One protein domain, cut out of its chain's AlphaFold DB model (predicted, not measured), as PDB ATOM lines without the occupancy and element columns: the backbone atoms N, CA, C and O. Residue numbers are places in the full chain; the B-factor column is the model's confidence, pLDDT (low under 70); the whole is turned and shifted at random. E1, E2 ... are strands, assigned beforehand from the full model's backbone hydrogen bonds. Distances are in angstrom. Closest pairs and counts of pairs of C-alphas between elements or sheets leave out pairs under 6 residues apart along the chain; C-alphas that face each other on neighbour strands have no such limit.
ATOM      1  N   GLN A  10     -15.343 -27.765 -31.187       93.25
ATOM      2  CA  GLN A  10     -15.300 -27.723 -29.726       93.25
ATOM      3  C   GLN A  10     -16.414 -26.822 -29.209       93.25
ATOM      4  O   GLN A  10     -16.464 -25.639 -29.543       93.25
ATOM      5  N   ILE A  11     -17.279 -27.375 -28.362       93.62
ATOM      6  CA  ILE A  11     -18.373 -26.654 -27.717       93.62
ATOM      7  C   ILE A  11     -18.121 -26.640 -26.217       93.62
ATOM      8  O   ILE A  11     -17.941 -27.684 -25.590       93.62
ATOM      9  N   ARG A  12     -18.115 -25.439 -25.640       96.75
ATOM     10  CA  ARG A  12     -18.025 -25.220 -24.197       96.75
ATOM     11  C   ARG A  12     -19.167 -24.308 -23.775       96.75
ATOM     12  O   ARG A  12     -19.238 -23.174 -24.241       96.75
ATOM     13  N   ALA A  13     -20.034 -24.805 -22.904       95.94
ATOM     14  CA  ALA A  13     -21.111 -24.033 -22.299       95.94
ATOM     15  C   ALA A  13     -21.070 -24.213 -20.780       95.94
ATOM     16  O   ALA A  13     -20.840 -25.312 -20.288       95.94
ATOM     17  N   SER A  14     -21.288 -23.140 -20.021       96.56
ATOM     18  CA  SER A  14     -21.307 -23.199 -18.551       96.56
ATOM     19  C   SER A  14     -22.605 -23.774 -17.987       96.56
ATOM     20  O   SER A  14     -22.665 -24.128 -16.816       96.56
ATOM     21  N   ASP A  15     -23.655 -23.828 -18.803       97.81
ATOM     22  CA  ASP A  15     -24.975 -24.278 -18.387       97.81
ATOM     23  C   ASP A  15     -25.483 -25.400 -19.287       97.81
ATOM     24  O   ASP A  15     -25.502 -26.563 -18.884       97.81
ATOM     25  N   SER A  16     -25.862 -25.070 -20.521       96.88
ATOM     26  CA  SER A  16     -26.527 -26.033 -21.388       96.88
ATOM     27  C   SER A  16     -26.105 -25.950 -22.851       96.88
ATOM     28  O   SER A  16     -25.826 -24.881 -23.392       96.88
ATOM     29  N   VAL A  17     -26.112 -27.115 -23.502       96.69
ATOM     30  CA  VAL A  17     -26.060 -27.281 -24.958       96.69
ATOM     31  C   VAL A  17     -27.345 -27.979 -25.381       96.69
ATOM     32  O   VAL A  17     -27.709 -29.015 -24.826       96.69
ATOM     33  N   LYS A  18     -28.053 -27.404 -26.355       94.19
ATOM     34  CA  LYS A  18     -29.331 -27.929 -26.846       94.19
ATOM     35  C   LYS A  18     -29.275 -28.077 -28.361       94.19
ATOM     36  O   LYS A  18     -29.172 -27.081 -29.071       94.19
ATOM     37  N   VAL A  19     -29.367 -29.311 -28.842       91.25
ATOM     38  CA  VAL A  19     -29.470 -29.643 -30.267       91.25
ATOM     39  C   VAL A  19     -30.881 -30.165 -30.501       91.25
ATOM     40  O   VAL A  19     -31.221 -31.269 -30.084       91.25
ATOM     41  N   ILE A  20     -31.737 -29.334 -31.094       89.62
ATOM     42  CA  ILE A  20     -33.176 -29.598 -31.159       89.62
ATOM     43  C   ILE A  20     -33.667 -29.468 -32.597       89.62
ATOM     44  O   ILE A  20     -33.349 -28.504 -33.298       89.62
ATOM     45  N   GLY A  21     -34.510 -30.414 -32.996       84.88
ATOM     46  CA  GLY A  21     -35.396 -30.277 -34.143       84.88
ATOM     47  C   GLY A  21     -34.913 -30.955 -35.418       84.88
ATOM     48  O   GLY A  21     -33.761 -31.363 -35.566       84.88
ATOM     49  N   SER A  22     -35.845 -31.039 -36.355       83.69
ATOM     50  CA  SER A  22     -35.633 -31.422 -37.740       83.69
ATOM     51  C   SER A  22     -36.486 -30.525 -38.635       83.69
ATOM     52  O   SER A  22     -37.552 -30.047 -38.239       83.69
ATOM     53  N   SER A  23     -35.994 -30.257 -39.840       77.06
ATOM     54  CA  SER A  23     -36.718 -29.541 -40.878       77.06
ATOM     55  C   SER A  23     -38.004 -30.288 -41.208       77.06
ATOM     56  O   SER A  23     -37.990 -31.453 -41.606       77.06
ATOM     57  N   THR A  24     -39.131 -29.594 -41.086       76.12
ATOM     58  CA  THR A  24     -40.455 -30.143 -41.393       76.12
ATOM     59  C   THR A  24     -40.709 -30.281 -42.893       76.12
ATOM     60  O   THR A  24     -41.636 -30.984 -43.279       76.12
ATOM     61  N   GLN A  25     -39.894 -29.643 -43.742       76.00
ATOM     62  CA  GLN A  25     -40.082 -29.648 -45.197       76.00
ATOM     63  C   GLN A  25     -39.438 -30.857 -45.885       76.00
ATOM     64  O   GLN A  25     -39.952 -31.337 -46.888       76.00
ATOM     65  N   ASN A  26     -38.309 -31.345 -45.363       79.94
ATOM     66  CA  ASN A  26     -37.542 -32.435 -45.976       79.94
ATOM     67  C   ASN A  26     -37.055 -33.493 -44.974       79.94
ATOM     68  O   ASN A  26     -36.335 -34.408 -45.358       79.94
ATOM     69  N   GLY A  27     -37.419 -33.377 -43.694       78.19
ATOM     70  CA  GLY A  27     -36.991 -34.306 -42.650       78.19
ATOM     71  C   GLY A  27     -35.523 -34.165 -42.243       78.19
ATOM     72  O   GLY A  27     -35.070 -34.930 -41.395       78.19
ATOM     73  N   ASN A  28     -34.776 -33.197 -42.798       83.94
ATOM     74  CA  ASN A  28     -33.363 -33.034 -42.474       83.94
ATOM     75  C   ASN A  28     -33.205 -32.651 -40.999       83.94
ATOM     76  O   ASN A  28     -33.732 -31.619 -40.580       83.94
ATOM     77  N   PRO A  29     -32.475 -33.434 -40.199       82.94
ATOM     78  CA  PRO A  29     -32.282 -33.128 -38.790       82.94
ATOM     79  C   PRO A  29     -31.446 -31.856 -38.606       82.94
ATOM     80  O   PRO A  29     -30.592 -31.539 -39.435       82.94
ATOM     81  N   SER A  30     -31.634 -31.154 -37.486       84.31
ATOM     82  CA  SER A  30     -30.610 -30.245 -36.963       84.31
ATOM     83  C   SER A  30     -29.362 -31.074 -36.652       84.31
ATOM     84  O   SER A  30     -29.463 -32.091 -35.961       84.31
ATOM     85  N   ARG A  31     -28.194 -30.673 -37.168       82.25
ATOM     86  CA  ARG A  31     -26.957 -31.460 -37.040       82.25
ATOM     87  C   ARG A  31     -25.824 -30.662 -36.415       82.25
ATOM     88  O   ARG A  31     -25.546 -29.545 -36.842       82.25
ATOM     89  N   MET A  32     -25.097 -31.302 -35.508       78.44
ATOM     90  CA  MET A  32     -23.697 -30.975 -35.234       78.44
ATOM     91  C   MET A  32     -22.826 -32.059 -35.853       78.44
ATOM     92  O   MET A  32     -22.985 -33.234 -35.520       78.44
ATOM     93  N   PHE A  33     -21.948 -31.675 -36.777       78.69
ATOM     94  CA  PHE A  33     -21.194 -32.628 -37.577       78.69
ATOM     95  C   PHE A  33     -19.744 -32.204 -37.791       78.69
ATOM     96  O   PHE A  33     -19.460 -31.045 -38.084       78.69
ATOM     97  N   ALA A  34     -18.846 -33.178 -37.664       72.44
ATOM     98  CA  ALA A  34     -17.443 -33.092 -38.062       72.44
ATOM     99  C   ALA A  34     -17.142 -34.195 -39.095       72.44
ATOM    100  O   ALA A  34     -16.220 -34.992 -38.942       72.44
ATOM    101  N   THR A  35     -17.991 -34.301 -40.121       68.75
ATOM    102  CA  THR A  35     -17.983 -35.402 -41.093       68.75
ATOM    103  C   THR A  35     -17.194 -35.049 -42.359       68.75
ATOM    104  O   THR A  35     -17.085 -33.886 -42.745       68.75
ATOM    105  N   SER A  36     -16.661 -36.073 -43.027       69.31
ATOM    106  CA  SER A  36     -16.229 -36.002 -44.428       69.31
ATOM    107  C   SER A  36     -17.240 -36.802 -45.253       69.31
ATOM    108  O   SER A  36     -17.434 -37.990 -44.978       69.31
ATOM    109  N   GLU A  37     -17.943 -36.142 -46.178       65.94
ATOM    110  CA  GLU A  37     -19.031 -36.729 -46.987       65.94
ATOM    111  C   GLU A  37     -18.589 -37.041 -48.435       65.94
ATOM    112  O   GLU A  37     -19.391 -37.510 -49.241       65.94
ATOM    113  N   ASP A  38     -17.312 -36.816 -48.773       63.62
ATOM    114  CA  ASP A  38     -16.806 -36.981 -50.138       63.62
ATOM    115  C   ASP A  38     -16.300 -38.406 -50.430       63.62
ATOM    116  O   ASP A  38     -15.775 -39.113 -49.571       63.62
ATOM    117  N   SER A  39     -16.407 -38.820 -51.697       57.25
ATOM    118  CA  SER A  39     -15.983 -40.147 -52.198       57.25
ATOM    119  C   SER A  39     -14.465 -40.400 -52.154       57.25
ATOM    120  O   SER A  39     -14.005 -41.510 -52.444       57.25
ATOM    121  N   LYS A  40     -13.671 -39.388 -51.785       59.84
ATOM    122  CA  LYS A  40     -12.223 -39.489 -51.571       59.84
ATOM    123  C   LYS A  40     -11.926 -39.590 -50.076       59.84
ATOM    124  O   LYS A  40     -12.633 -39.004 -49.270       59.84
ATOM    125  N   SER A  41     -10.886 -40.342 -49.726       65.25
ATOM    126  CA  SER A  41     -10.530 -40.864 -48.393       65.25
ATOM    127  C   SER A  41     -10.234 -39.842 -47.272       65.25
ATOM    128  O   SER A  41      -9.376 -40.108 -46.439       65.25
ATOM    129  N   GLY A  42     -10.874 -38.670 -47.234       74.62
ATOM    130  CA  GLY A  42     -10.649 -37.667 -46.192       74.62
ATOM    131  C   GLY A  42     -11.180 -38.123 -44.831       74.62
ATOM    132  O   GLY A  42     -12.342 -38.530 -44.727       74.62
ATOM    133  N   ASP A  43     -10.337 -38.032 -43.805       81.56
ATOM    134  CA  ASP A  43     -10.671 -38.365 -42.418       81.56
ATOM    135  C   ASP A  43     -11.734 -37.401 -41.856       81.56
ATOM    136  O   ASP A  43     -11.707 -36.202 -42.136       81.56
ATOM    137  N   ALA A  44     -12.654 -37.892 -41.024       85.56
ATOM    138  CA  ALA A  44     -13.548 -37.036 -40.243       85.56
ATOM    139  C   ALA A  44     -12.787 -36.273 -39.141       85.56
ATOM    140  O   ALA A  44     -11.699 -36.653 -38.701       85.56
ATOM    141  N   GLY A  45     -13.371 -35.157 -38.713       88.38
ATOM    142  CA  GLY A  45     -12.866 -34.348 -37.612       88.38
ATOM    143  C   GLY A  45     -13.412 -34.800 -36.260       88.38
ATOM    144  O   GLY A  45     -14.336 -35.604 -36.173       88.38
ATOM    145  N   ASP A  46     -12.849 -34.249 -35.190       90.69
ATOM    146  CA  ASP A  46     -13.252 -34.572 -33.824       90.69
ATOM    147  C   ASP A  46     -14.305 -33.581 -33.304       90.69
ATOM    148  O   ASP A  46     -14.263 -32.387 -33.615       90.69
ATOM    149  N   LEU A  47     -15.238 -34.065 -32.485       92.38
ATOM    150  CA  LEU A  47     -16.268 -33.272 -31.825       92.38
ATOM    151  C   LEU A  47     -16.152 -33.428 -30.304       92.38
ATOM    152  O   LEU A  47     -16.250 -34.531 -29.769       92.38
ATOM    153  N   THR A  48     -15.983 -32.314 -29.593       95.62
ATOM    154  CA  THR A  48     -15.955 -32.285 -28.122       95.62
ATOM    155  C   THR A  48     -17.027 -31.349 -27.583       95.62
ATOM    156  O   THR A  48     -17.096 -30.188 -27.990       95.62
ATOM    157  N   ILE A  49     -17.839 -31.836 -26.643       96.19
ATOM    158  CA  ILE A  49     -18.876 -31.060 -25.954       96.19
ATOM    159  C   ILE A  49     -18.615 -31.098 -24.451       96.19
ATOM    160  O   ILE A  49     -18.666 -32.171 -23.853       96.19
ATOM    161  N   ASN A  50     -18.418 -29.926 -23.846       98.31
ATOM    162  CA  ASN A  50     -18.319 -29.759 -22.398       98.31
ATOM    163  C   ASN A  50     -19.437 -28.831 -21.915       98.31
ATOM    164  O   ASN A  50     -19.514 -27.675 -22.340       98.31
ATOM    165  N   THR A  51     -20.306 -29.341 -21.045       98.12
ATOM    166  CA  THR A  51     -21.486 -28.626 -20.538       98.12
ATOM    167  C   THR A  51     -21.905 -29.158 -19.165       98.12
ATOM    168  O   THR A  51     -21.354 -30.157 -18.709       98.12
ATOM    169  N   ARG A  52     -22.876 -28.529 -18.492       98.56
ATOM    170  CA  ARG A  52     -23.562 -29.188 -17.363       98.56
ATOM    171  C   ARG A  52     -24.684 -30.082 -17.866       98.56
ATOM    172  O   ARG A  52     -24.753 -31.250 -17.496       98.56
ATOM    173  N   HIS A  53     -25.490 -29.552 -18.786       98.25
ATOM    174  CA  HIS A  53     -26.614 -30.254 -19.397       98.25
ATOM    175  C   HIS A  53     -26.460 -30.337 -20.918       98.25
ATOM    176  O   HIS A  53     -26.220 -29.320 -21.579       98.25
ATOM    177  N   LEU A  54     -26.629 -31.530 -21.486       97.31
ATOM    178  CA  LEU A  54     -26.774 -31.732 -22.927       97.31
ATOM    179  C   LEU A  54     -28.164 -32.291 -23.235       97.31
ATOM    180  O   LEU A  54     -28.513 -33.352 -22.734       97.31
ATOM    181  N   LEU A  55     -28.909 -31.621 -24.117       95.88
ATOM    182  CA  LEU A  55     -30.163 -32.126 -24.680       95.88
ATOM    183  C   LEU A  55     -30.027 -32.311 -26.192       95.88
ATOM    184  O   LEU A  55     -29.759 -31.345 -26.910       95.88
ATOM    185  N   VAL A  56     -30.286 -33.523 -26.677       93.50
ATOM    186  CA  VAL A  56     -30.460 -33.833 -28.102       93.50
ATOM    187  C   VAL A  56     -31.879 -34.349 -28.303       93.50
ATOM    188  O   VAL A  56     -32.232 -35.407 -27.783       93.50
ATOM    189  N   SER A  57     -32.724 -33.596 -29.011       91.94
ATOM    190  CA  SER A  57     -34.152 -33.925 -29.105       91.94
ATOM    191  C   SER A  57     -34.801 -33.589 -30.443       91.94
ATOM    192  O   SER A  57     -34.221 -32.937 -31.313       91.94
ATOM    193  N   ASN A  58     -36.047 -34.043 -30.614       87.44
ATOM    194  CA  ASN A  58     -36.889 -33.751 -31.777       87.44
ATOM    195  C   ASN A  58     -36.237 -34.143 -33.113       87.44
ATOM    196  O   ASN A  58     -36.339 -33.418 -34.099       87.44
ATOM    197  N   GLY A  59     -35.563 -35.296 -33.135       85.81
ATOM    198  CA  GLY A  59     -34.923 -35.836 -34.337       85.81
ATOM    199  C   GLY A  59     -33.565 -35.221 -34.676       85.81
ATOM    200  O   GLY A  59     -33.017 -35.560 -35.718       85.81
ATOM    201  N   ALA A  60     -33.008 -34.358 -33.824       90.50
ATOM    202  CA  ALA A  60     -31.662 -33.824 -34.001       90.50
ATOM    203  C   ALA A  60     -30.577 -34.914 -33.959       90.50
ATOM    204  O   ALA A  60     -30.754 -35.972 -33.351       90.50
ATOM    205  N   GLN A  61     -29.430 -34.635 -34.584       89.12
ATOM    206  CA  GLN A  61     -28.292 -35.551 -34.653       89.12
ATOM    207  C   GLN A  61     -26.969 -34.866 -34.293       89.12
ATOM    208  O   GLN A  61     -26.715 -33.712 -34.637       89.12
ATOM    209  N   VAL A  62     -26.093 -35.622 -33.637       89.44
ATOM    210  CA  VAL A  62     -24.720 -35.229 -33.315       89.44
ATOM    211  C   VAL A  62     -23.801 -36.344 -33.807       89.44
ATOM    212  O   VAL A  62     -23.962 -37.484 -33.378       89.44
ATOM    213  N   SER A  63     -22.880 -36.050 -34.729       86.50
ATOM    214  CA  SER A  63     -22.043 -37.081 -35.358       86.50
ATOM    215  C   SER A  63     -20.627 -36.610 -35.698       86.50
ATOM    216  O   SER A  63     -20.421 -35.509 -36.201       86.50
ATOM    217  N   ALA A  64     -19.649 -37.489 -35.481       86.56
ATOM    218  CA  ALA A  64     -18.265 -37.355 -35.948       86.56
ATOM    219  C   ALA A  64     -17.872 -38.495 -36.917       86.56
ATOM    220  O   ALA A  64     -16.694 -38.794 -37.106       86.56
ATOM    221  N   SER A  65     -18.860 -39.182 -37.504       80.31
ATOM    222  CA  SER A  65     -18.616 -40.295 -38.429       80.31
ATOM    223  C   SER A  65     -18.241 -39.817 -39.836       80.31
ATOM    224  O   SER A  65     -18.490 -38.678 -40.222       80.31
ATOM    225  N   THR A  66     -17.645 -40.695 -40.640       76.62
ATOM    226  CA  THR A  66     -17.471 -40.468 -42.082       76.62
ATOM    227  C   THR A  66     -18.079 -41.620 -42.870       76.62
ATOM    228  O   THR A  66     -18.063 -42.764 -42.419       76.62
ATOM    229  N   SER A  67     -18.634 -41.308 -44.040       75.94
ATOM    230  CA  SER A  67     -19.023 -42.286 -45.061       75.94
ATOM    231  C   SER A  67     -17.915 -42.518 -46.101       75.94
ATOM    232  O   SER A  67     -18.097 -43.318 -47.019       75.94
ATOM    233  N   SER A  68     -16.778 -41.825 -45.974       76.88
ATOM    234  CA  SER A  68     -15.610 -41.977 -46.840       76.88
ATOM    235  C   SER A  68     -14.755 -43.182 -46.416       76.88
ATOM    236  O   SER A  68     -14.989 -43.817 -45.389       76.88
ATOM    237  N   LYS A  69     -13.720 -43.501 -47.206       78.50
ATOM    238  CA  LYS A  69     -12.695 -44.499 -46.834       78.50
ATOM    239  C   LYS A  69     -11.690 -43.987 -45.787       78.50
ATOM    240  O   LYS A  69     -10.819 -44.751 -45.376       78.50
ATOM    241  N   GLY A  70     -11.759 -42.706 -45.425       79.19
ATOM    242  CA  GLY A  70     -10.935 -42.100 -44.383       79.19
ATOM    243  C   GLY A  70     -11.320 -42.586 -42.986       79.19
ATOM    244  O   GLY A  70     -12.320 -43.277 -42.781       79.19
ATOM    245  N   LYS A  71     -10.514 -42.231 -41.992       83.56
ATOM    246  CA  LYS A  71     -10.765 -42.558 -40.586       83.56
ATOM    247  C   LYS A  71     -11.951 -41.758 -40.056       83.56
ATOM    248  O   LYS A  71     -12.088 -40.570 -40.336       83.56
ATOM    249  N   SER A  72     -12.791 -42.399 -39.245       83.62
ATOM    250  CA  SER A  72     -13.805 -41.681 -38.464       83.62
ATOM    251  C   SER A  72     -13.145 -40.826 -37.382       83.62
ATOM    252  O   SER A  72     -12.095 -41.198 -36.854       83.62
ATOM    253  N   GLY A  73     -13.769 -39.698 -37.052       87.25
ATOM    254  CA  GLY A  73     -13.362 -38.867 -35.929       87.25
ATOM    255  C   GLY A  73     -13.925 -39.384 -34.609       87.25
ATOM    256  O   GLY A  73     -14.674 -40.365 -34.559       87.25
ATOM    257  N   SER A  74     -13.571 -38.709 -33.521       91.06
ATOM    258  CA  SER A  74     -14.081 -39.002 -32.182       91.06
ATOM    259  C   SER A  74     -15.180 -38.022 -31.766       91.06
ATOM    260  O   SER A  74     -15.093 -36.825 -32.022       91.06
ATOM    261  N   LEU A  75     -16.215 -38.530 -31.093       92.44
ATOM    262  CA  LEU A  75     -17.212 -37.725 -30.387       92.44
ATOM    263  C   LEU A  75     -17.028 -37.932 -28.884       92.44
ATOM    264  O   LEU A  75     -17.277 -39.022 -28.376       92.44
ATOM    265  N   GLN A  76     -16.604 -36.885 -28.181       95.75
ATOM    266  CA  GLN A  76     -16.486 -36.866 -26.724       95.75
ATOM    267  C   GLN A  76     -17.481 -35.881 -26.120       95.75
ATOM    268  O   GLN A  76     -17.552 -34.717 -26.513       95.75
ATOM    269  N   ILE A  77     -18.240 -36.357 -25.138       96.00
ATOM    270  CA  ILE A  77     -19.248 -35.576 -24.428       96.00
ATOM    271  C   ILE A  77     -18.941 -35.676 -22.940       96.00
ATOM    272  O   ILE A  77     -18.927 -36.769 -22.381       96.00
ATOM    273  N   THR A  78     -18.709 -34.531 -22.310       97.75
ATOM    274  CA  THR A  78     -18.610 -34.394 -20.857       97.75
ATOM    275  C   THR A  78     -19.748 -33.500 -20.387       97.75
ATOM    276  O   THR A  78     -19.764 -32.300 -20.671       97.75
ATOM    277  N   ALA A  79     -20.700 -34.096 -19.673       97.56
ATOM    278  CA  ALA A  79     -21.764 -33.383 -18.985       97.56
ATOM    279  C   ALA A  79     -21.669 -33.670 -17.487       97.56
ATOM    280  O   ALA A  79     -21.587 -34.834 -17.100       97.56
ATOM    281  N   THR A  80     -21.636 -32.628 -16.656       98.31
ATOM    282  CA  THR A  80     -21.526 -32.816 -15.199       98.31
ATOM    283  C   THR A  80     -22.837 -33.256 -14.562       98.31
ATOM    284  O   THR A  80     -22.799 -33.923 -13.532       98.31
ATOM    285  N   ASP A  81     -23.971 -32.908 -15.177       98.25
ATOM    286  CA  ASP A  81     -25.285 -33.079 -14.563       98.25
ATOM    287  C   ASP A  81     -26.151 -34.060 -15.370       98.25
ATOM    288  O   ASP A  81     -26.619 -35.052 -14.814       98.25
ATOM    289  N   SER A  82     -26.364 -33.833 -16.677       97.81
ATOM    290  CA  SER A  82     -27.165 -34.756 -17.503       97.81
ATOM    291  C   SER A  82     -26.813 -34.771 -18.994       97.81
ATOM    292  O   SER A  82     -26.397 -33.766 -19.581       97.81
ATOM    293  N   VAL A  83     -27.042 -35.933 -19.617       96.50
ATOM    294  CA  VAL A  83     -27.110 -36.113 -21.073       96.50
ATOM    295  C   VAL A  83     -28.456 -36.741 -21.416       96.50
ATOM    296  O   VAL A  83     -28.685 -37.916 -21.141       96.50
ATOM    297  N   ASP A  84     -29.322 -35.962 -22.052       95.62
ATOM    298  CA  ASP A  84     -30.681 -36.350 -22.409       95.62
ATOM    299  C   ASP A  84     -30.805 -36.486 -23.931       95.62
ATOM    300  O   ASP A  84     -30.707 -35.506 -24.675       95.62
ATOM    301  N   VAL A  85     -31.031 -37.712 -24.412       91.25
ATOM    302  CA  VAL A  85     -31.228 -38.006 -25.839       91.25
ATOM    303  C   VAL A  85     -32.636 -38.543 -26.049       91.25
ATOM    304  O   VAL A  85     -32.968 -39.642 -25.613       91.25
ATOM    305  N   THR A  86     -33.472 -37.762 -26.730       87.94
ATOM    306  CA  THR A  86     -34.874 -38.107 -26.989       87.94
ATOM    307  C   THR A  86     -35.153 -38.134 -28.488       87.94
ATOM    308  O   THR A  86     -35.122 -37.123 -29.192       87.94
TER     309      THR A  86
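What this domain is: This is residues 10 to 86 of the 92 residues of an uncharacterized protein of Chlorogloea sp. CCALA 695 (UniProt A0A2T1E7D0). The chain is wound in stacked turns, a short flat solenoid of two turns and part of a third, with parallel strands lying over each other from turn to turn. Each turn folds sharply at one corner, where E4 and E6 bend and where the link from E1 to E2 lies; E3 and E5 line another side, and the long links, residues 34 to 46 and 64 to 74, run out together to the far end of the longest axis. The printed part has 77 residues, with no named helix and six named strands, E1 to E6 along the chain, in a branched sheet of E1, E2, E4 and E6 and a sheet of E3 and E5, both parallel throughout. The class is all strand, though named strands hold 36 of the 77 residues, under half. The whole is only just compact, close to loose, with a radius of gyration of the C-alphas of 13.6 A and spans of 39 by 31 by 15 A.

How they stand to each other: E1, residues 10 to 12, is the parallel neighbour of E4, residues 47 to 57, with N 11 and O 48 2.8 A apart, within hydrogen-bond range. E2, residues 16 to 20, is also parallel to E4, with N 17 and O 53 at 2.9 A. E1 and E2 are only just apart, their closest C-alphas 8.2 A from each other, and lie on one side of E4. E6, residues 75 to 85, lies on the other side, parallel to E4, with N 49 and O 76 at 2.9 A and N 84 and O 54 at 2.8 A. E4 bends by 117 degrees at residue 52, and E6 bends by 128 degrees at residue 81. This sheet is strongly twisted. E3, residues 31 to 33, and E5, residues 61 to 63, are parallel neighbours at 2 degrees, with N 63 and O 32 at 2.9 A. The closest C-alphas of E5 and E6 are those of Ser 63 and Leu 75, 7.0 A apart. E1 is apart from E3, E5 and E6.

Where its parts are: E1 begins at C-alpha 10, (-15.300, -27.723, -29.726), and is 6.7 A long. E2 is 12.3 A long, E3 5.9 A. E4 runs 18.1 A from C-alpha 47, (-16.268, -33.272, -31.825). E5 is 6.5 A long. E6 is 14.7 A long and ends at C-alpha 85, (-31.228, -38.006, -25.839).

The domain as a whole: The two C-alphas farthest apart, those of Lys 40 and Asp 81, are 39.8 A from each other. The printed part has no cut. The links E3 to E4 and E5 to E6 are long. The mean pLDDT of the printed part is 86.5, and residues 35 to 41 are under 70.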